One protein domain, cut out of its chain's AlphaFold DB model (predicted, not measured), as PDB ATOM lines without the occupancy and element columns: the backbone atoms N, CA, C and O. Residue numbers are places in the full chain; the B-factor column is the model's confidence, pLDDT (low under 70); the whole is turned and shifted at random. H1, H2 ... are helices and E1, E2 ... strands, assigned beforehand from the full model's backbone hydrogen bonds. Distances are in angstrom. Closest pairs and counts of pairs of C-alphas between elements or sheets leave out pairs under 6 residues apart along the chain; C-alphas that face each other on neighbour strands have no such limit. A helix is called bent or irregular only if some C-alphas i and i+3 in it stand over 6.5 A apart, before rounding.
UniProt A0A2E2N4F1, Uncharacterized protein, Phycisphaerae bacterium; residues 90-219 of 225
ATOM      1  N   ARG A  90     -14.960 -24.827  10.809       89.81
ATOM      2  CA  ARG A  90     -16.335 -25.339  11.004       89.81
ATOM      3  C   ARG A  90     -16.649 -26.565  10.153       89.81
ATOM      4  O   ARG A  90     -17.596 -27.298  10.442       89.81
ATOM      5  N   THR A  91     -15.897 -26.773   9.078       88.56
ATOM      6  CA  THR A  91     -16.082 -27.920   8.185       88.56
ATOM      7  C   THR A  91     -15.323 -29.158   8.665       88.56
ATOM      8  O   THR A  91     -15.648 -30.271   8.248       88.56
ATOM      9  N   VAL A  92     -14.363 -28.990   9.582       91.31
ATOM     10  CA  VAL A  92     -13.446 -30.047  10.029       91.31
ATOM     11  C   VAL A  92     -14.187 -31.189  10.710       91.31
ATOM     12  O   VAL A  92     -14.004 -32.334  10.310       91.31
ATOM     13  N   ALA A  93     -15.097 -30.907  11.647       89.12
ATOM     14  CA  ALA A  93     -15.870 -31.958  12.318       89.12
ATOM     15  C   ALA A  93     -16.676 -32.823  11.325       89.12
ATOM     16  O   ALA A  93     -16.798 -34.035  11.495       89.12
ATOM     17  N   LYS A  94     -17.192 -32.217  10.245       87.06
ATOM     18  CA  LYS A  94     -17.908 -32.947   9.186       87.06
ATOM     19  C   LYS A  94     -16.963 -33.775   8.309       87.06
ATOM     20  O   LYS A  94     -17.350 -34.854   7.879       87.06
ATOM     21  N   ARG A  95     -15.752 -33.276   8.040       86.38
ATOM     22  CA  ARG A  95     -14.772 -33.921   7.148       86.38
ATOM     23  C   ARG A  95     -14.015 -35.062   7.822       86.38
ATOM     24  O   ARG A  95     -13.853 -36.119   7.227       86.38
ATOM     25  N   TYR A  96     -13.558 -34.839   9.047       86.31
ATOM     26  CA  TYR A  96     -12.705 -35.764   9.797       86.31
ATOM     27  C   TYR A  96     -13.498 -36.643  10.774       86.31
ATOM     28  O   TYR A  96     -12.956 -37.575  11.368       86.31
ATOM     29  N   GLY A  97     -14.800 -36.387  10.916       88.06
ATOM     30  CA  GLY A  97     -15.699 -37.203  11.716       88.06
ATOM     31  C   GLY A  97     -15.540 -36.993  13.228       88.06
ATOM     32  O   GLY A  97     -14.954 -36.006  13.677       88.06
ATOM     33  N   PRO A  98     -16.078 -37.916  14.047       86.88
ATOM     34  CA  PRO A  98     -16.236 -37.721  15.492       86.88
ATOM     35  C   PRO A  98     -14.921 -37.676  16.282       86.88
ATOM     36  O   PRO A  98     -14.940 -37.313  17.454       86.88
ATOM     37  N   ASN A  99     -13.795 -38.036  15.661       88.25
ATOM     38  CA  ASN A  99     -12.479 -38.018  16.299       88.25
ATOM     39  C   ASN A  99     -11.763 -36.668  16.144       88.25
ATOM     40  O   ASN A  99     -10.713 -36.474  16.742       88.25
ATOM     41  N   ALA A 100     -12.311 -35.725  15.373       93.62
ATOM     42  CA  ALA A 100     -11.771 -34.376  15.262       93.62
ATOM     43  C   ALA A 100     -12.192 -33.530  16.465       93.62
ATOM     44  O   ALA A 100     -13.191 -32.814  16.405       93.62
ATOM     45  N   LEU A 101     -11.460 -33.657  17.569       94.19
ATOM     46  CA  LEU A 101     -11.822 -33.034  18.841       94.19
ATOM     47  C   LEU A 101     -11.082 -31.724  19.078       94.19
ATOM     48  O   LEU A 101     -11.688 -30.750  19.524       94.19
ATOM     49  N   TYR A 102      -9.791 -31.693  18.758       95.69
ATOM     50  CA  TYR A 102      -8.913 -30.579  19.085       95.69
ATOM     51  C   TYR A 102      -8.110 -30.105  17.878       95.69
ATOM     52  O   TYR A 102      -7.865 -30.847  16.927       95.69
ATOM     53  N   THR A 103      -7.667 -28.858  17.938       97.62
ATOM     54  CA  THR A 103      -6.725 -28.255  16.996       97.62
ATOM     55  C   THR A 103      -5.814 -27.282  17.744       97.62
ATOM     56  O   THR A 103      -6.204 -26.751  18.788       97.62
ATOM     57  N   LEU A 104      -4.586 -27.065  17.271       98.00
ATOM     58  CA  LEU A 104      -3.640 -26.168  17.933       98.00
ATOM     59  C   LEU A 104      -3.837 -24.739  17.423       98.00
ATOM     60  O   LEU A 104      -3.548 -24.458  16.267       98.00
ATOM     61  N   GLN A 105      -4.283 -23.818  18.272       98.06
ATOM     62  CA  GLN A 105      -4.329 -22.395  17.944       98.06
ATOM     63  C   GLN A 105      -2.924 -21.792  17.960       98.06
ATOM     64  O   GLN A 105      -2.246 -21.821  18.990       98.06
ATOM     65  N   VAL A 106      -2.542 -21.201  16.826       97.94
ATOM     66  CA  VAL A 106      -1.207 -20.627  16.591       97.94
ATOM     67  C   VAL A 106      -1.244 -19.140  16.243       97.94
ATOM     68  O   VAL A 106      -0.221 -18.465  16.340       97.94
ATOM     69  N   ALA A 107      -2.402 -18.601  15.843       97.19
ATOM     70  CA  ALA A 107      -2.556 -17.162  15.673       97.19
ATOM     71  C   ALA A 107      -3.975 -16.658  15.954       97.19
ATOM     72  O   ALA A 107      -4.969 -17.376  15.809       97.19
ATOM     73  N   VAL A 108      -4.054 -15.376  16.294       97.00
ATOM     74  CA  VAL A 108      -5.262 -14.574  16.461       97.00
ATOM     75  C   VAL A 108      -5.093 -13.282  15.662       97.00
ATOM     76  O   VAL A 108      -4.077 -12.600  15.752       97.00
ATOM     77  N   TYR A 109      -6.109 -12.920  14.894       96.00
ATOM     78  CA  TYR A 109      -6.213 -11.670  14.156       96.00
ATOM     79  C   TYR A 109      -7.337 -10.843  14.756       96.00
ATOM     80  O   TYR A 109      -8.505 -11.238  14.713       96.00
ATOM     81  N   GLY A 110      -6.985  -9.723  15.368       95.25
ATOM     82  CA  GLY A 110      -7.904  -8.945  16.185       95.25
ATOM     83  C   GLY A 110      -7.274  -7.664  16.705       95.25
ATOM     84  O   GLY A 110      -6.086  -7.402  16.504       95.25
ATOM     85  N   LEU A 111      -8.069  -6.865  17.412       91.31
ATOM     86  CA  LEU A 111      -7.528  -5.736  18.161       91.31
ATOM     87  C   LEU A 111      -6.593  -6.231  19.271       91.31
ATOM     88  O   LEU A 111      -6.771  -7.323  19.816       91.31
ATOM     89  N   SER A 112      -5.594  -5.412  19.603       88.12
ATOM     90  CA  SER A 112      -4.733  -5.678  20.754       88.12
ATOM     91  C   SER A 112      -5.577  -5.778  22.027       88.12
ATOM     92  O   SER A 112      -6.486  -4.967  22.188       88.12
ATOM     93  N   PRO A 113      -5.259  -6.676  22.977       82.31
ATOM     94  CA  PRO A 113      -5.926  -6.712  24.281       82.31
ATOM     95  C   PRO A 113      -5.876  -5.375  25.037       82.31
ATOM     96  O   PRO A 113      -6.707  -5.121  25.904       82.31
ATOM     97  N   SER A 114      -4.896  -4.523  24.721       83.50
ATOM     98  CA  SER A 114      -4.750  -3.177  25.283       83.50
ATOM     99  C   SER A 114      -5.583  -2.105  24.571       83.50
ATOM    100  O   SER A 114      -5.598  -0.962  25.022       83.50
ATOM    101  N   ASP A 115      -6.217  -2.425  23.440       86.06
ATOM    102  CA  ASP A 115      -7.072  -1.505  22.695       86.06
ATOM    103  C   ASP A 115      -8.516  -1.609  23.225       86.06
ATOM    104  O   ASP A 115      -9.139  -2.664  23.103       86.06
ATOM    105  N   PRO A 116      -9.075  -0.540  23.820       85.69
ATOM    106  CA  PRO A 116     -10.409  -0.576  24.416       85.69
ATOM    107  C   PRO A 116     -11.548  -0.494  23.384       85.69
ATOM    108  O   PRO A 116     -12.722  -0.520  23.764       85.69
ATOM    109  N   ARG A 117     -11.244  -0.318  22.093       91.81
ATOM    110  CA  ARG A 117     -12.260  -0.140  21.048       91.81
ATOM    111  C   ARG A 117     -12.953  -1.459  20.711       91.81
ATOM    112  O   ARG A 117     -12.399  -2.543  20.852       91.81
ATOM    113  N   GLN A 118     -14.173  -1.353  20.187       88.81
ATOM    114  CA  GLN A 118     -14.796  -2.474  19.487       88.81
ATOM    115  C   GLN A 118     -14.329  -2.490  18.026       88.81
ATOM    116  O   GLN A 118     -14.265  -1.416  17.419       88.81
ATOM    117  N   PRO A 119     -14.057  -3.672  17.443       85.69
ATOM    118  CA  PRO A 119     -13.732  -3.788  16.028       85.69
ATOM    119  C   PRO A 119     -14.828  -3.185  15.148       85.69
ATOM    120  O   PRO A 119     -16.011  -3.518  15.276       85.69
ATOM    121  N   SER A 120     -14.433  -2.309  14.231       85.31
ATOM    122  CA  SER A 120     -15.302  -1.821  13.167       85.31
ATOM    123  C   SER A 120     -15.543  -2.901  12.103       85.31
ATOM    124  O   SER A 120     -14.914  -3.959  12.092       85.31
ATOM    125  N   GLY A 121     -16.457  -2.638  11.165       83.81
ATOM    126  CA  GLY A 121     -16.671  -3.539  10.027       83.81
ATOM    127  C   GLY A 121     -15.424  -3.705   9.150       83.81
ATOM    128  O   GLY A 121     -15.186  -4.798   8.643       83.81
ATOM    129  N   GLU A 122     -14.621  -2.648   9.015       85.00
ATOM    130  CA  GLU A 122     -13.355  -2.669   8.275       85.00
ATOM    131  C   GLU A 122     -12.289  -3.475   9.020       85.00
ATOM    132  O   GLU A 122     -11.625  -4.312   8.409       85.00
ATOM    133  N   ASP A 123     -12.198  -3.313  10.346       86.38
ATOM    134  CA  ASP A 123     -11.303  -4.121  11.185       86.38
ATOM    135  C   ASP A 123     -11.630  -5.611  11.038       86.38
ATOM    136  O   ASP A 123     -10.754  -6.423  10.747       86.38
ATOM    137  N   LEU A 124     -12.912  -5.978  11.150       86.56
ATOM    138  CA  LEU A 124     -13.351  -7.366  10.996       86.56
ATOM    139  C   LEU A 124     -13.047  -7.923   9.602       86.56
ATOM    140  O   LEU A 124     -12.662  -9.086   9.493       86.56
ATOM    141  N   ALA A 125     -13.222  -7.132   8.541       82.62
ATOM    142  CA  ALA A 125     -12.879  -7.554   7.184       82.62
ATOM    143  C   ALA A 125     -11.367  -7.796   7.038       82.62
ATOM    144  O   ALA A 125     -10.963  -8.819   6.486       82.62
ATOM    145  N   SER A 126     -10.550  -6.904   7.605       89.19
ATOM    146  CA  SER A 126      -9.092  -7.037   7.636       89.19
ATOM    147  C   SER A 126      -8.647  -8.284   8.406       89.19
ATOM    148  O   SER A 126      -7.865  -9.082   7.891       89.19
ATOM    149  N   PHE A 127      -9.208  -8.531   9.596       93.25
ATOM    150  CA  PHE A 127      -8.874  -9.711  10.403       93.25
ATOM    151  C   PHE A 127      -9.227 -11.021   9.708       93.25
ATOM    152  O   PHE A 127      -8.468 -11.984   9.795       93.25
ATOM    153  N   ARG A 128     -10.380 -11.067   9.032       92.62
ATOM    154  CA  ARG A 128     -10.807 -12.249   8.273       92.62
ATOM    155  C   ARG A 128      -9.838 -12.534   7.144       92.62
ATOM    156  O   ARG A 128      -9.301 -13.634   7.083       92.62
ATOM    157  N   ARG A 129      -9.545 -11.510   6.338       89.31
ATOM    158  CA  ARG A 129      -8.625 -11.635   5.215       89.31
ATOM    159  C   ARG A 129      -7.235 -12.085   5.666       89.31
ATOM    160  O   ARG A 129      -6.678 -13.010   5.095       89.31
ATOM    161  N   ALA A 130      -6.710 -11.478   6.728       92.69
ATOM    162  CA  ALA A 130      -5.401 -11.834   7.260       92.69
ATOM    163  C   ALA A 130      -5.349 -13.273   7.806       92.69
ATOM    164  O   ALA A 130      -4.342 -13.954   7.626       92.69
ATOM    165  N   ALA A 131      -6.426 -13.757   8.435       95.75
ATOM    166  CA  ALA A 131      -6.512 -15.142   8.899       95.75
ATOM    167  C   ALA A 131      -6.615 -16.149   7.741       95.75
ATOM    168  O   ALA A 131      -5.975 -17.198   7.796       95.75
ATOM    169  N   GLU A 132      -7.386 -15.827   6.698       92.75
ATOM    170  CA  GLU A 132      -7.487 -16.629   5.471       92.75
ATOM    171  C   GLU A 132      -6.123 -16.734   4.774       92.75
ATOM    172  O   GLU A 132      -5.632 -17.840   4.542       92.75
ATOM    173  N   ASP A 133      -5.468 -15.594   4.529       91.31
ATOM    174  CA  ASP A 133      -4.152 -15.537   3.884       91.31
ATOM    175  C   ASP A 133      -3.096 -16.309   4.705       91.31
ATOM    176  O   ASP A 133      -2.260 -17.021   4.146       91.31
ATOM    177  N   ALA A 134      -3.151 -16.230   6.038       95.19
ATOM    178  CA  ALA A 134      -2.240 -16.961   6.915       95.19
ATOM    179  C   ALA A 134      -2.484 -18.476   6.910       95.19
ATOM    180  O   ALA A 134      -1.527 -19.245   6.818       95.19
ATOM    181  N   ALA A 135      -3.742 -18.923   6.975       94.81
ATOM    182  CA  ALA A 135      -4.072 -20.343   6.869       94.81
ATOM    183  C   ALA A 135      -3.625 -20.917   5.513       94.81
ATOM    184  O   ALA A 135      -3.024 -21.994   5.471       94.81
ATOM    185  N   ALA A 136      -3.835 -20.173   4.423       87.19
ATOM    186  CA  ALA A 136      -3.361 -20.543   3.092       87.19
ATOM    187  C   ALA A 136      -1.824 -20.610   3.019       87.19
ATOM    188  O   ALA A 136      -1.270 -21.551   2.447       87.19
ATOM    189  N   ALA A 137      -1.113 -19.666   3.644       88.50
ATOM    190  CA  ALA A 137       0.347 -19.684   3.704       88.50
ATOM    191  C   ALA A 137       0.886 -20.900   4.479       88.50
ATOM    192  O   ALA A 137       1.811 -21.566   4.013       88.50
ATOM    193  N   PHE A 138       0.282 -21.241   5.621       92.81
ATOM    194  CA  PHE A 138       0.641 -22.452   6.365       92.81
ATOM    195  C   PHE A 138       0.376 -23.723   5.547       92.81
ATOM    196  O   PHE A 138       1.223 -24.614   5.512       92.81
ATOM    197  N   ARG A 139      -0.743 -23.784   4.818       88.06
ATOM    198  CA  ARG A 139      -1.047 -24.887   3.892       88.06
ATOM    199  C   ARG A 139      -0.011 -25.022   2.787       88.06
ATOM    200  O   ARG A 139       0.459 -26.127   2.526       88.06
ATOM    201  N   ALA A 140       0.394 -23.908   2.182       82.81
ATOM    202  CA  ALA A 140       1.456 -23.890   1.181       82.81
ATOM    203  C   ALA A 140       2.810 -24.352   1.753       82.81
ATOM    204  O   ALA A 140       3.611 -24.942   1.031       82.81
ATOM    205  N   ALA A 141       3.047 -24.140   3.052       84.56
ATOM    206  CA  ALA A 141       4.214 -24.640   3.779       84.56
ATOM    207  C   ALA A 141       4.094 -26.116   4.225       84.56
ATOM    208  O   ALA A 141       4.993 -26.627   4.892       84.56
ATOM    209  N   GLY A 142       3.013 -26.811   3.855       87.44
ATOM    210  CA  GLY A 142       2.790 -28.223   4.171       87.44
ATOM    211  C   GLY A 142       2.105 -28.480   5.515       87.44
ATOM    212  O   GLY A 142       2.064 -29.626   5.958       87.44
ATOM    213  N   GLU A 143       1.563 -27.450   6.167       93.88
ATOM    214  CA  GLU A 143       0.813 -27.609   7.413       93.88
ATOM    215  C   GLU A 143      -0.667 -27.900   7.168       93.88
ATOM    216  O   GLU A 143      -1.298 -27.364   6.257       93.88
ATOM    217  N   GLU A 144      -1.273 -28.679   8.061       94.31
ATOM    218  CA  GLU A 144      -2.723 -28.854   8.100       94.31
ATOM    219  C   GLU A 144      -3.384 -27.665   8.821       94.31
ATOM    220  O   GLU A 144      -3.780 -27.773   9.975       94.31
ATOM    221  N   ALA A 145      -3.464 -26.505   8.168       96.00
ATOM    222  CA  ALA A 145      -3.987 -25.283   8.784       96.00
ATOM    223  C   ALA A 145      -5.461 -24.995   8.459       96.00
ATOM    224  O   ALA A 145      -5.967 -25.394   7.404       96.00
ATOM    225  N   PHE A 146      -6.126 -24.274   9.363       96.81
ATOM    226  CA  PHE A 146      -7.518 -23.829   9.257       96.81
ATOM    227  C   PHE A 146      -7.702 -22.443   9.877       96.81
ATOM    228  O   PHE A 146      -6.975 -22.081  10.806       96.81
ATOM    229  N   TYR A 147      -8.718 -21.705   9.435       96.38
ATOM    230  CA  TYR A 147      -9.155 -20.459  10.063       96.38
ATOM    231  C   TYR A 147     -10.553 -20.595  10.678       96.38
ATOM    232  O   TYR A 147     -11.383 -21.393  10.241       96.38
ATOM    233  N   LEU A 148     -10.845 -19.769  11.684       94.69
ATOM    234  CA  LEU A 148     -12.189 -19.601  12.232       94.69
ATOM    235  C   LEU A 148     -12.462 -18.127  12.521       94.69
ATOM    236  O   LEU A 148     -11.746 -17.484  13.283       94.69
ATOM    237  N   HIS A 149     -13.551 -17.600  11.965       93.62
ATOM    238  CA  HIS A 149     -13.980 -16.228  12.239       93.62
ATOM    239  C   HIS A 149     -14.919 -16.165  13.440       93.62
ATOM    240  O   HIS A 149     -16.028 -16.709  13.397       93.62
ATOM    241  N   GLY A 150     -14.496 -15.456  14.479       86.62
ATOM    242  CA  GLY A 150     -15.318 -15.057  15.609       86.62
ATOM    243  C   GLY A 150     -16.018 -13.706  15.390       86.62
ATOM    244  O   GLY A 150     -15.872 -13.062  14.346       86.62
ATOM    245  N   PRO A 151     -16.806 -13.253  16.381       86.50
ATOM    246  CA  PRO A 151     -17.507 -11.972  16.316       86.50
ATOM    247  C   PRO A 151     -16.577 -10.756  16.440       86.50
ATOM    248  O   PRO A 151     -16.937  -9.684  15.966       86.50
ATOM    249  N   GLN A 152     -15.410 -10.908  17.075       87.38
ATOM    250  CA  GLN A 152     -14.470  -9.810  17.359       87.38
ATOM    251  C   GLN A 152     -13.061 -10.036  16.791       87.38
ATOM    252  O   GLN A 152     -12.284  -9.094  16.672       87.38
ATOM    253  N   ASN A 153     -12.719 -11.274  16.450       92.69
ATOM    254  CA  ASN A 153     -11.407 -11.668  15.955       92.69
ATOM    255  C   ASN A 153     -11.550 -12.873  15.016       92.69
ATOM    256  O   ASN A 153     -12.630 -13.454  14.894       92.69
ATOM    257  N   SER A 154     -10.466 -13.236  14.346       93.94
ATOM    258  CA  SER A 154     -10.325 -14.509  13.642       93.94
ATOM    259  C   SER A 154      -9.155 -15.274  14.235       93.94
ATOM    260  O   SER A 154      -8.192 -14.660  14.679       93.94
ATOM    261  N   ILE A 155      -9.218 -16.596  14.254       97.19
ATOM    262  CA  ILE A 155      -8.115 -17.437  14.719       97.19
ATOM    263  C   ILE A 155      -7.605 -18.312  13.582       97.19
ATOM    264  O   ILE A 155      -8.359 -18.630  12.660       97.19
ATOM    265  N   VAL A 156      -6.340 -18.706  13.676       97.94
ATOM    266  CA  VAL A 156      -5.708 -19.701  12.809       97.94
ATOM    267  C   VAL A 156      -5.204 -20.842  13.675       97.94
ATOM    268  O   VAL A 156      -4.619 -20.640  14.744       97.94
ATOM    269  N   THR A 157      -5.468 -22.049  13.201       98.38
ATOM    270  CA  THR A 157      -5.212 -23.297  13.911       98.38
ATOM    271  C   THR A 157      -4.483 -24.284  13.005       98.38
ATOM    272  O   THR A 157      -4.630 -24.201  11.786       98.38
ATOM    273  N   ILE A 158      -3.697 -25.194  13.581       98.12
ATOM    274  CA  ILE A 158      -2.930 -26.223  12.870       98.12
ATOM    275  C   ILE A 158      -3.218 -27.601  13.475       98.12
ATOM    276  O   ILE A 158      -3.192 -27.782  14.694       98.12
ATOM    277  N   GLY A 159      -3.440 -28.572  12.595       96.88
ATOM    278  CA  GLY A 159      -3.658 -29.980  12.894       96.88
ATOM    279  C   GLY A 159      -5.072 -30.297  13.374       96.88
ATOM    280  O   GLY A 159      -5.747 -29.465  13.982       96.88
ATOM    281  N   VAL A 160      -5.508 -31.529  13.132       96.69
ATOM    282  CA  VAL A 160      -6.722 -32.113  13.714       96.69
ATOM    283  C   VAL A 160      -6.340 -33.290  14.609       96.69
ATOM    284  O   VAL A 160      -5.754 -34.279  14.157       96.69
ATOM    285  N   PHE A 161      -6.692 -33.187  15.888       96.12
ATOM    286  CA  PHE A 161      -6.291 -34.118  16.938       96.12
ATOM    287  C   PHE A 161      -7.504 -34.761  17.617       96.12
ATOM    288  O   PHE A 161      -8.540 -34.118  17.819       96.12
ATOM    289  N   GLY A 162      -7.355 -36.035  17.969       94.25
ATOM    290  CA  GLY A 162      -8.362 -36.853  18.637       94.25
ATOM    291  C   GLY A 162      -7.998 -37.193  20.077       94.25
ATOM    292  O   GLY A 162      -7.101 -36.597  20.676       94.25
ATOM    293  N   ARG A 163      -8.717 -38.162  20.657       91.25
ATOM    294  CA  ARG A 163      -8.473 -38.616  22.044       91.25
ATOM    295  C   ARG A 163      -7.125 -39.311  22.186       91.25
ATOM    296  O   ARG A 163      -6.520 -39.268  23.244       91.25
ATOM    297  N   GLU A 164      -6.661 -39.943  21.120       92.56
ATOM    298  CA  GLU A 164      -5.367 -40.607  21.046       92.56
ATOM    299  C   GLU A 164      -4.180 -39.632  21.109       92.56
ATOM    300  O   GLU A 164      -3.048 -40.062  21.328       92.56
ATOM    301  N   ASP A 165      -4.421 -38.332  20.912       95.50
ATOM    302  CA  ASP A 165      -3.363 -37.324  20.884       95.50
ATOM    303  C   ASP A 165      -3.100 -36.641  22.208       95.50
ATOM    304  O   ASP A 165      -2.002 -36.120  22.408       95.50
ATOM    305  N   LEU A 166      -4.091 -36.632  23.088       93.38
ATOM    306  CA  LEU A 166      -4.025 -35.968  24.373       93.38
ATOM    307  C   LEU A 166      -4.609 -36.891  25.435       93.38
ATOM    308  O   LEU A 166      -5.826 -37.055  25.518       93.38
ATOM    309  N   ASP A 167      -3.730 -37.438  26.269       91.31
ATOM    310  CA  ASP A 167      -4.121 -38.057  27.527       91.31
ATOM    311  C   ASP A 167      -4.058 -37.000  28.636       91.31
ATOM    312  O   ASP A 167      -2.988 -36.675  29.162       91.31
ATOM    313  N   ASP A 168      -5.221 -36.427  28.946       89.56
ATOM    314  CA  ASP A 168      -5.425 -35.444  30.011       89.56
ATOM    315  C   ASP A 168      -5.774 -36.085  31.367       89.56
ATOM    316  O   ASP A 168      -5.997 -35.370  32.347       89.56
ATOM    317  N   SER A 169      -5.773 -37.422  31.456       89.88
ATOM    318  CA  SER A 169      -6.029 -38.146  32.709       89.88
ATOM    319  C   SER A 169      -4.832 -38.146  33.668       89.88
ATOM    320  O   SER A 169      -4.976 -38.466  34.851       89.88
ATOM    321  N   VAL A 170      -3.654 -37.748  33.178       88.12
ATOM    322  CA  VAL A 170      -2.390 -37.684  33.920       88.12
ATOM    323  C   VAL A 170      -1.823 -36.261  33.938       88.12
ATOM    324  O   VAL A 170      -2.116 -35.444  33.070       88.12
ATOM    325  N   ASN A 171      -1.002 -35.948  34.947       87.94
ATOM    326  CA  ASN A 171      -0.377 -34.633  35.104       87.94
ATOM    327  C   ASN A 171       1.157 -34.773  35.236       87.94
ATOM    328  O   ASN A 171       1.609 -35.358  36.226       87.94
ATOM    329  N   PRO A 172       1.961 -34.243  34.290       86.00
ATOM    330  CA  PRO A 172       1.545 -33.466  33.116       86.00
ATOM    331  C   PRO A 172       0.830 -34.320  32.050       86.00
ATOM    332  O   PRO A 172       1.124 -35.514  31.956       86.00
ATOM    333  N   PRO A 173      -0.067 -33.723  31.235       90.94
ATOM    334  CA  PRO A 173      -0.731 -34.426  30.141       90.94
ATOM    335  C   PRO A 173       0.273 -35.048  29.172       90.94
ATOM    336  O   PRO A 173       1.300 -34.439  28.844       90.94
ATOM    337  N   VAL A 174      -0.034 -36.244  28.679       93.06
ATOM    338  CA  VAL A 174       0.813 -36.929  27.698       93.06
ATOM    339  C   VAL A 174       0.308 -36.609  26.298       93.06
ATOM    340  O   VAL A 174      -0.836 -36.884  25.949       93.06
ATOM    341  N   LEU A 175       1.192 -36.026  25.485       95.25
ATOM    342  CA  LEU A 175       0.916 -35.704  24.086       95.25
ATOM    343  C   LEU A 175       1.390 -36.838  23.177       95.25
ATOM    344  O   LEU A 175       2.496 -37.362  23.376       95.25
ATOM    345  N   SER A 176       0.630 -37.152  22.129       96.31
ATOM    346  CA  SER A 176       1.141 -37.984  21.038       96.31
ATOM    347  C   SER A 176       2.336 -37.322  20.356       96.31
ATOM    348  O   SER A 176       2.584 -36.117  20.464       96.31
ATOM    349  N   ARG A 177       3.089 -38.130  19.606       96.38
ATOM    350  CA  ARG A 177       4.235 -37.647  18.832       96.38
ATOM    351  C   ARG A 177       3.842 -36.519  17.870       96.38
ATOM    352  O   ARG A 177       4.506 -35.492  17.873       96.38
ATOM    353  N   ARG A 178       2.747 -36.679  17.111       95.19
ATOM    354  CA  ARG A 178       2.315 -35.682  16.112       95.19
ATOM    355  C   ARG A 178       1.889 -34.356  16.739       95.19
ATOM    356  O   ARG A 178       2.203 -33.292  16.207       95.19
ATOM    357  N   LEU A 179       1.202 -34.407  17.881       95.81
ATOM    358  CA  LEU A 179       0.786 -33.204  18.588       95.81
ATOM    359  C   LEU A 179       1.998 -32.480  19.184       95.81
ATOM    360  O   LEU A 179       2.118 -31.265  19.042       95.81
ATOM    361  N   ARG A 180       2.938 -33.227  19.773       96.19
ATOM    362  CA  ARG A 180       4.190 -32.668  20.296       96.19
ATOM    363  C   ARG A 180       5.025 -32.004  19.200       96.19
ATOM    364  O   ARG A 180       5.396 -30.849  19.355       96.19
ATOM    365  N   GLU A 181       5.245 -32.686  18.076       96.44
ATOM    366  CA  GLU A 181       5.989 -32.140  16.928       96.44
ATOM    367  C   GLU A 181       5.301 -30.891  16.345       96.44
ATOM    368  O   GLU A 181       5.962 -29.945  15.921       96.44
ATOM    369  N   THR A 182       3.965 -30.840  16.352       96.38
ATOM    370  CA  THR A 182       3.225 -29.638  15.928       96.38
ATOM    371  C   THR A 182       3.430 -28.484  16.906       96.38
ATOM    372  O   THR A 182       3.692 -27.361  16.478       96.38
ATOM    373  N   HIS A 183       3.387 -28.756  18.211       95.19
ATOM    374  CA  HIS A 183       3.658 -27.758  19.243       95.19
ATOM    375  C   HIS A 183       5.113 -27.254  19.207       95.19
ATOM    376  O   HIS A 183       5.362 -26.078  19.453       95.19
ATOM    377  N   GLU A 184       6.086 -28.110  18.893       96.06
ATOM    378  CA  GLU A 184       7.499 -27.724  18.758       96.06
ATOM    379  C   GLU A 184       7.745 -26.831  17.535       96.06
ATOM    380  O   GLU A 184       8.533 -25.889  17.615       96.06
ATOM    381  N   ARG A 185       7.046 -27.084  16.418       96.12
ATOM    382  CA  ARG A 185       7.111 -26.236  15.214       96.12
ATOM    383  C   ARG A 185       6.393 -24.899  15.393       96.12
ATOM    384  O   ARG A 185       6.849 -23.893  14.855       96.12
ATOM    385  N   HIS A 186       5.315 -24.877  16.179       96.12
ATOM    386  CA  HIS A 186       4.493 -23.689  16.432       96.12
ATOM    387  C   HIS A 186       4.361 -23.403  17.935       96.12
ATOM    388  O   HIS A 186       3.264 -23.514  18.486       96.12
ATOM    389  N   PRO A 187       5.451 -23.034  18.632       95.94
ATOM    390  CA  PRO A 187       5.462 -22.949  20.095       95.94
ATOM    391  C   PRO A 187       4.712 -21.733  20.652       95.94
ATOM    392  O   PRO A 187       4.304 -21.739  21.818       95.94
ATOM    393  N   HIS A 188       4.531 -20.685  19.848       95.75
ATOM    394  CA  HIS A 188       3.984 -19.410  20.298       95.75
ATOM    395  C   HIS A 188       2.771 -18.988  19.485       95.75
ATOM    396  O   HIS A 188       2.777 -19.058  18.258       95.75
ATOM    397  N   ASN A 189       1.772 -18.473  20.198       94.06
ATOM    398  CA  ASN A 189       0.591 -17.888  19.599       94.06
ATOM    399  C   ASN A 189       0.904 -16.459  19.129       94.06
ATOM    400  O   ASN A 189       1.503 -15.657  19.859       94.06
ATOM    401  N   LEU A 190       0.488 -16.142  17.910       95.50
ATOM    402  CA  LEU A 190       0.721 -14.850  17.275       95.50
ATOM    403  C   LEU A 190      -0.528 -13.963  17.364       95.50
ATOM    404  O   LEU A 190      -1.646 -14.444  17.228       95.50
ATOM    405  N   LEU A 191      -0.355 -12.655  17.527       95.56
ATOM    406  CA  LEU A 191      -1.388 -11.638  17.347       95.56
ATOM    407  C   LEU A 191      -1.041 -10.800  16.121       95.56
ATOM    408  O   LEU A 191      -0.011 -10.130  16.102       95.56
ATOM    409  N   ASN A 192      -1.893 -10.839  15.098       93.81
ATOM    410  CA  ASN A 192      -1.676 -10.139  13.827       93.81
ATOM    411  C   ASN A 192      -0.284 -10.425  13.216       93.81
ATOM    412  O   ASN A 192       0.367  -9.530  12.679       93.81
ATOM    413  N   GLY A 193       0.195 -11.668  13.343       90.12
ATOM    414  CA  GLY A 193       1.513 -12.103  12.858       90.12
ATOM    415  C   GLY A 193       2.699 -11.767  13.772       90.12
ATOM    416  O   GLY A 193       3.836 -12.061  13.415       90.12
ATOM    417  N   GLN A 194       2.468 -11.180  14.949       91.19
ATOM    418  CA  GLN A 194       3.517 -10.830  15.913       91.19
ATOM    419  C   GLN A 194       3.398 -11.661  17.190       91.19
ATOM    420  O   GLN A 194       2.298 -11.972  17.632       91.19
ATOM    421  N   ALA A 195       4.520 -12.017  17.817       88.31
ATOM    422  CA  ALA A 195       4.491 -12.778  19.063       88.31
ATOM    423  C   ALA A 195       3.803 -11.984  20.190       88.31
ATOM    424  O   ALA A 195       4.123 -10.815  20.423       88.31
ATOM    425  N   ILE A 196       2.880 -12.625  20.911       85.69
ATOM    426  CA  ILE A 196       2.164 -11.992  22.024       85.69
ATOM    427  C   ILE A 196       3.048 -12.024  23.263       85.69
ATOM    428  O   ILE A 196       3.424 -13.099  23.729       85.69
ATOM    429  N   ARG A 197       3.343 -10.853  23.830       85.69
ATOM    430  CA  ARG A 197       4.025 -10.744  25.123       85.69
ATOM    431  C   ARG A 197       2.998 -10.681  26.242       85.69
ATOM    432  O   ARG A 197       2.136  -9.807  26.253       85.69
ATOM    433  N   MET A 198       3.114 -11.596  27.189       80.38
ATOM    434  CA  MET A 198       2.333 -11.633  28.413       80.38
ATOM    435  C   MET A 198       3.224 -11.282  29.595       80.38
ATOM    436  O   MET A 198       4.332 -11.795  29.742       80.38
ATOM    437  N   THR A 199       2.721 -10.417  30.465       79.81
ATOM    438  CA  THR A 199       3.363 -10.111  31.738       79.81
ATOM    439  C   THR A 199       2.856 -11.099  32.788       79.81
ATOM    440  O   THR A 199       1.690 -11.056  33.177       79.81
ATOM    441  N   GLY A 200       3.719 -12.012  33.229       75.38
ATOM    442  CA  GLY A 200       3.439 -12.991  34.280       75.38
ATOM    443  C   GLY A 200       4.151 -12.658  35.591       75.38
ATOM    444  O   GLY A 200       5.050 -11.817  35.642       75.38
ATOM    445  N   ARG A 201       3.771 -13.349  36.670       77.31
ATOM    446  CA  ARG A 201       4.560 -13.395  37.910       77.31
ATOM    447  C   ARG A 201       5.259 -14.743  38.005       77.31
ATOM    448  O   ARG A 201       4.604 -15.779  37.943       77.31
ATOM    449  N   ALA A 202       6.576 -14.725  38.171       74.62
ATOM    450  CA  ALA A 202       7.345 -15.923  38.470       74.62
ATOM    451  C   ALA A 202       7.062 -16.410  39.903       74.62
ATOM    452  O   ALA A 202       6.573 -15.651  40.741       74.62
ATOM    453  N   ALA A 203       7.446 -17.652  40.216       75.50
ATOM    454  CA  ALA A 203       7.347 -18.203  41.573       75.50
ATOM    455  C   ALA A 203       8.112 -17.366  42.623       75.50
ATOM    456  O   ALA A 203       7.761 -17.371  43.798       75.50
ATOM    457  N   SER A 204       9.121 -16.602  42.192       77.75
ATOM    458  CA  SER A 204       9.881 -15.654  43.016       77.75
ATOM    459  C   SER A 204       9.172 -14.313  43.263       77.75
ATOM    460  O   SER A 204       9.723 -13.450  43.938       77.75
ATOM    461  N   GLY A 205       7.985 -14.094  42.686       77.38
ATOM    462  CA  GLY A 205       7.259 -12.820  42.734       77.38
ATOM    463  C   GLY A 205       7.744 -11.770  41.726       77.38
ATOM    464  O   GLY A 205       7.109 -10.723  41.596       77.38
ATOM    465  N   ALA A 206       8.820 -12.047  40.982       80.75
ATOM    466  CA  ALA A 206       9.311 -11.172  39.924       80.75
ATOM    467  C   ALA A 206       8.319 -11.099  38.756       80.75
ATOM    468  O   ALA A 206       7.727 -12.105  38.358       80.75
ATOM    469  N   VAL A 207       8.168  -9.904  38.187       80.06
ATOM    470  CA  VAL A 207       7.440  -9.708  36.933       80.06
ATOM    471  C   VAL A 207       8.313 -10.223  35.794       80.06
ATOM    472  O   VAL A 207       9.451  -9.782  35.644       80.06
ATOM    473  N   VAL A 208       7.794 -11.163  35.010       83.12
ATOM    474  CA  VAL A 208       8.491 -11.753  33.862       83.12
ATOM    475  C   VAL A 208       7.668 -11.550  32.598       83.12
ATOM    476  O   VAL A 208       6.457 -11.766  32.598       83.12
ATOM    477  N   GLU A 209       8.320 -11.134  31.515       81.69
ATOM    478  CA  GLU A 209       7.718 -11.174  30.183       81.69
ATOM    479  C   GLU A 209       7.866 -12.588  29.620       81.69
ATOM    480  O   GLU A 209       8.968 -13.136  29.566       81.69
ATOM    481  N   GLN A 210       6.754 -13.188  29.210       86.06
ATOM    482  CA  GLN A 210       6.716 -14.497  28.568       86.06
ATOM    483  C   GLN A 210       5.927 -14.402  27.270       86.06
ATOM    484  O   GLN A 210       4.954 -13.656  27.176       86.06
ATOM    485  N   LEU A 211       6.346 -15.150  26.252       89.75
ATOM    486  CA  LEU A 211       5.566 -15.261  25.027       89.75
ATOM    487  C   LEU A 211       4.361 -16.167  25.276       89.75
ATOM    488  O   LEU A 211       4.501 -17.225  25.891       89.75
ATOM    489  N   GLN A 212       3.187 -15.768  24.788       90.69
ATOM    490  CA  GLN A 212       2.002 -16.616  24.865       90.69
ATOM    491  C   GLN A 212       2.254 -17.901  24.073       90.69
ATOM    492  O   GLN A 212       2.578 -17.858  22.887       90.69
ATOM    493  N   THR A 213       2.092 -19.049  24.721       93.12
ATOM    494  CA  THR A 213       2.217 -20.347  24.058       93.12
ATOM    495  C   THR A 213       0.993 -20.642  23.199       93.12
ATOM    496  O   THR A 213      -0.120 -20.194  23.509       93.12
ATOM    497  N   SER A 214       1.197 -21.408  22.128       95.38
ATOM    498  CA  SER A 214       0.098 -22.018  21.373       95.38
ATOM    499  C   SER A 214      -0.729 -22.929  22.278       95.38
ATOM    500  O   SER A 214      -0.232 -23.451  23.277       95.38
ATOM    501  N   GLN A 215      -2.015 -23.076  21.971       94.12
ATOM    502  CA  GLN A 215      -2.977 -23.714  22.878       94.12
ATOM    503  C   GLN A 215      -3.876 -24.656  22.101       94.12
ATOM    504  O   GLN A 215      -4.310 -24.317  21.002       94.12
ATOM    505  N   LEU A 216      -4.194 -25.815  22.669       94.94
ATOM    506  CA  LEU A 216      -5.252 -26.643  22.110       94.94
ATOM    507  C   LEU A 216      -6.608 -25.985  22.344       94.94
ATOM    508  O   LEU A 216      -6.937 -25.584  23.460       94.94
ATOM    509  N   VAL A 217      -7.395 -25.916  21.279       94.69
ATOM    510  CA  VAL A 217      -8.783 -25.462  21.294       94.69
ATOM    511  C   VAL A 217      -9.671 -26.537  20.683       94.69
ATOM    512  O   VAL A 217      -9.207 -27.404  19.941       94.69
ATOM    513  N   GLU A 218     -10.956 -26.501  21.011       93.44
ATOM    514  CA  GLU A 218     -11.917 -27.466  20.483       93.44
ATOM    515  C   GLU A 218     -12.276 -27.159  19.028       93.44
ATOM    516  O   GLU A 218     -12.459 -26.001  18.638       93.44
ATOM    517  N   VAL A 219     -12.438 -28.214  18.231       92.69
ATOM    518  CA  VAL A 219     -13.018 -28.099  16.893       92.69
ATOM    519  C   VAL A 219     -14.517 -27.783  17.038       92.69
ATOM    520  O   VAL A 219     -15.247 -28.539  17.685       92.69
TER     521      VAL A 219
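AT A GLANCE: This is residues 90 to 219 of the 225 residues of an uncharacterized protein of Phycisphaerae bacterium (UniProt A0A2E2N4F1). A strongly twisted wall of four strands has the long helix H2 and the short H3 over one face and the irregular H1 over the other, while the hairpin E4 and E5 reaches away as a two-stranded arm. The 130 printed residues run H1 E1 H2 E2 E3 H3 E4 E5 E6; the antiparallel sheet has the order E2 - E3 - E1 - E6. The class is mixed, helices and strands; the whole is compact, with a radius of gyration of the C-alphas of 15.9 A and spans of 45 by 41 by 25 A.

IN THESE COORDINATES: Begin at C-alpha 90, (-16.335, -25.339, 11.004), where H1 runs to 99; it is irregular, with C-alphas 95 and 98 9.3 A apart. Next come E1, residues 102 to 109, 19.7 A, and H2, 121 to 140, 28.7 A. Then find E2, 145 to 149, E3, 154 to 161, 20.3 A, H3, 177 to 185, E4, 197 to 201, E5, 207 to 211, and E6, 215 to 218, ending at (-11.917, -27.466, 20.483).

HOW THE PARTS SIT: Look for N 146 and O 157 at 2.8 A between E2 and E3, a hairpin, N 109 and O 154 at 2.7 A between E3 and E1, and N 105 and O 215 at 2.8 A between E1 and E6. H2 is on the sheet at a height of 7.4 A, over E2 and E3; C-alphas 135 and 145 are its closest to E2, 5.3 A. E1, H2 and E2 form a split strand-helix-strand unit, E3 between its strands, with a right-handed crossover. H3 is on the same face, H1 on the opposite one: three layers. In the hairpin E4 and E5, N 198 and O 210 are 2.8 A apart. Every O i to N i+4 pair is within hydrogen-bond range in H2 and H3, 3 of 6 in H1.

THE WHOLE: The C-alphas farthest apart, of Arg 95 and Ser 204, are 47.2 A apart. The printed part has no cut; the links E1 to H2, E3 to H3 and H3 to E4 are long, and residues 168 to 173 stand free. No printed residue is under 70 in pLDDT.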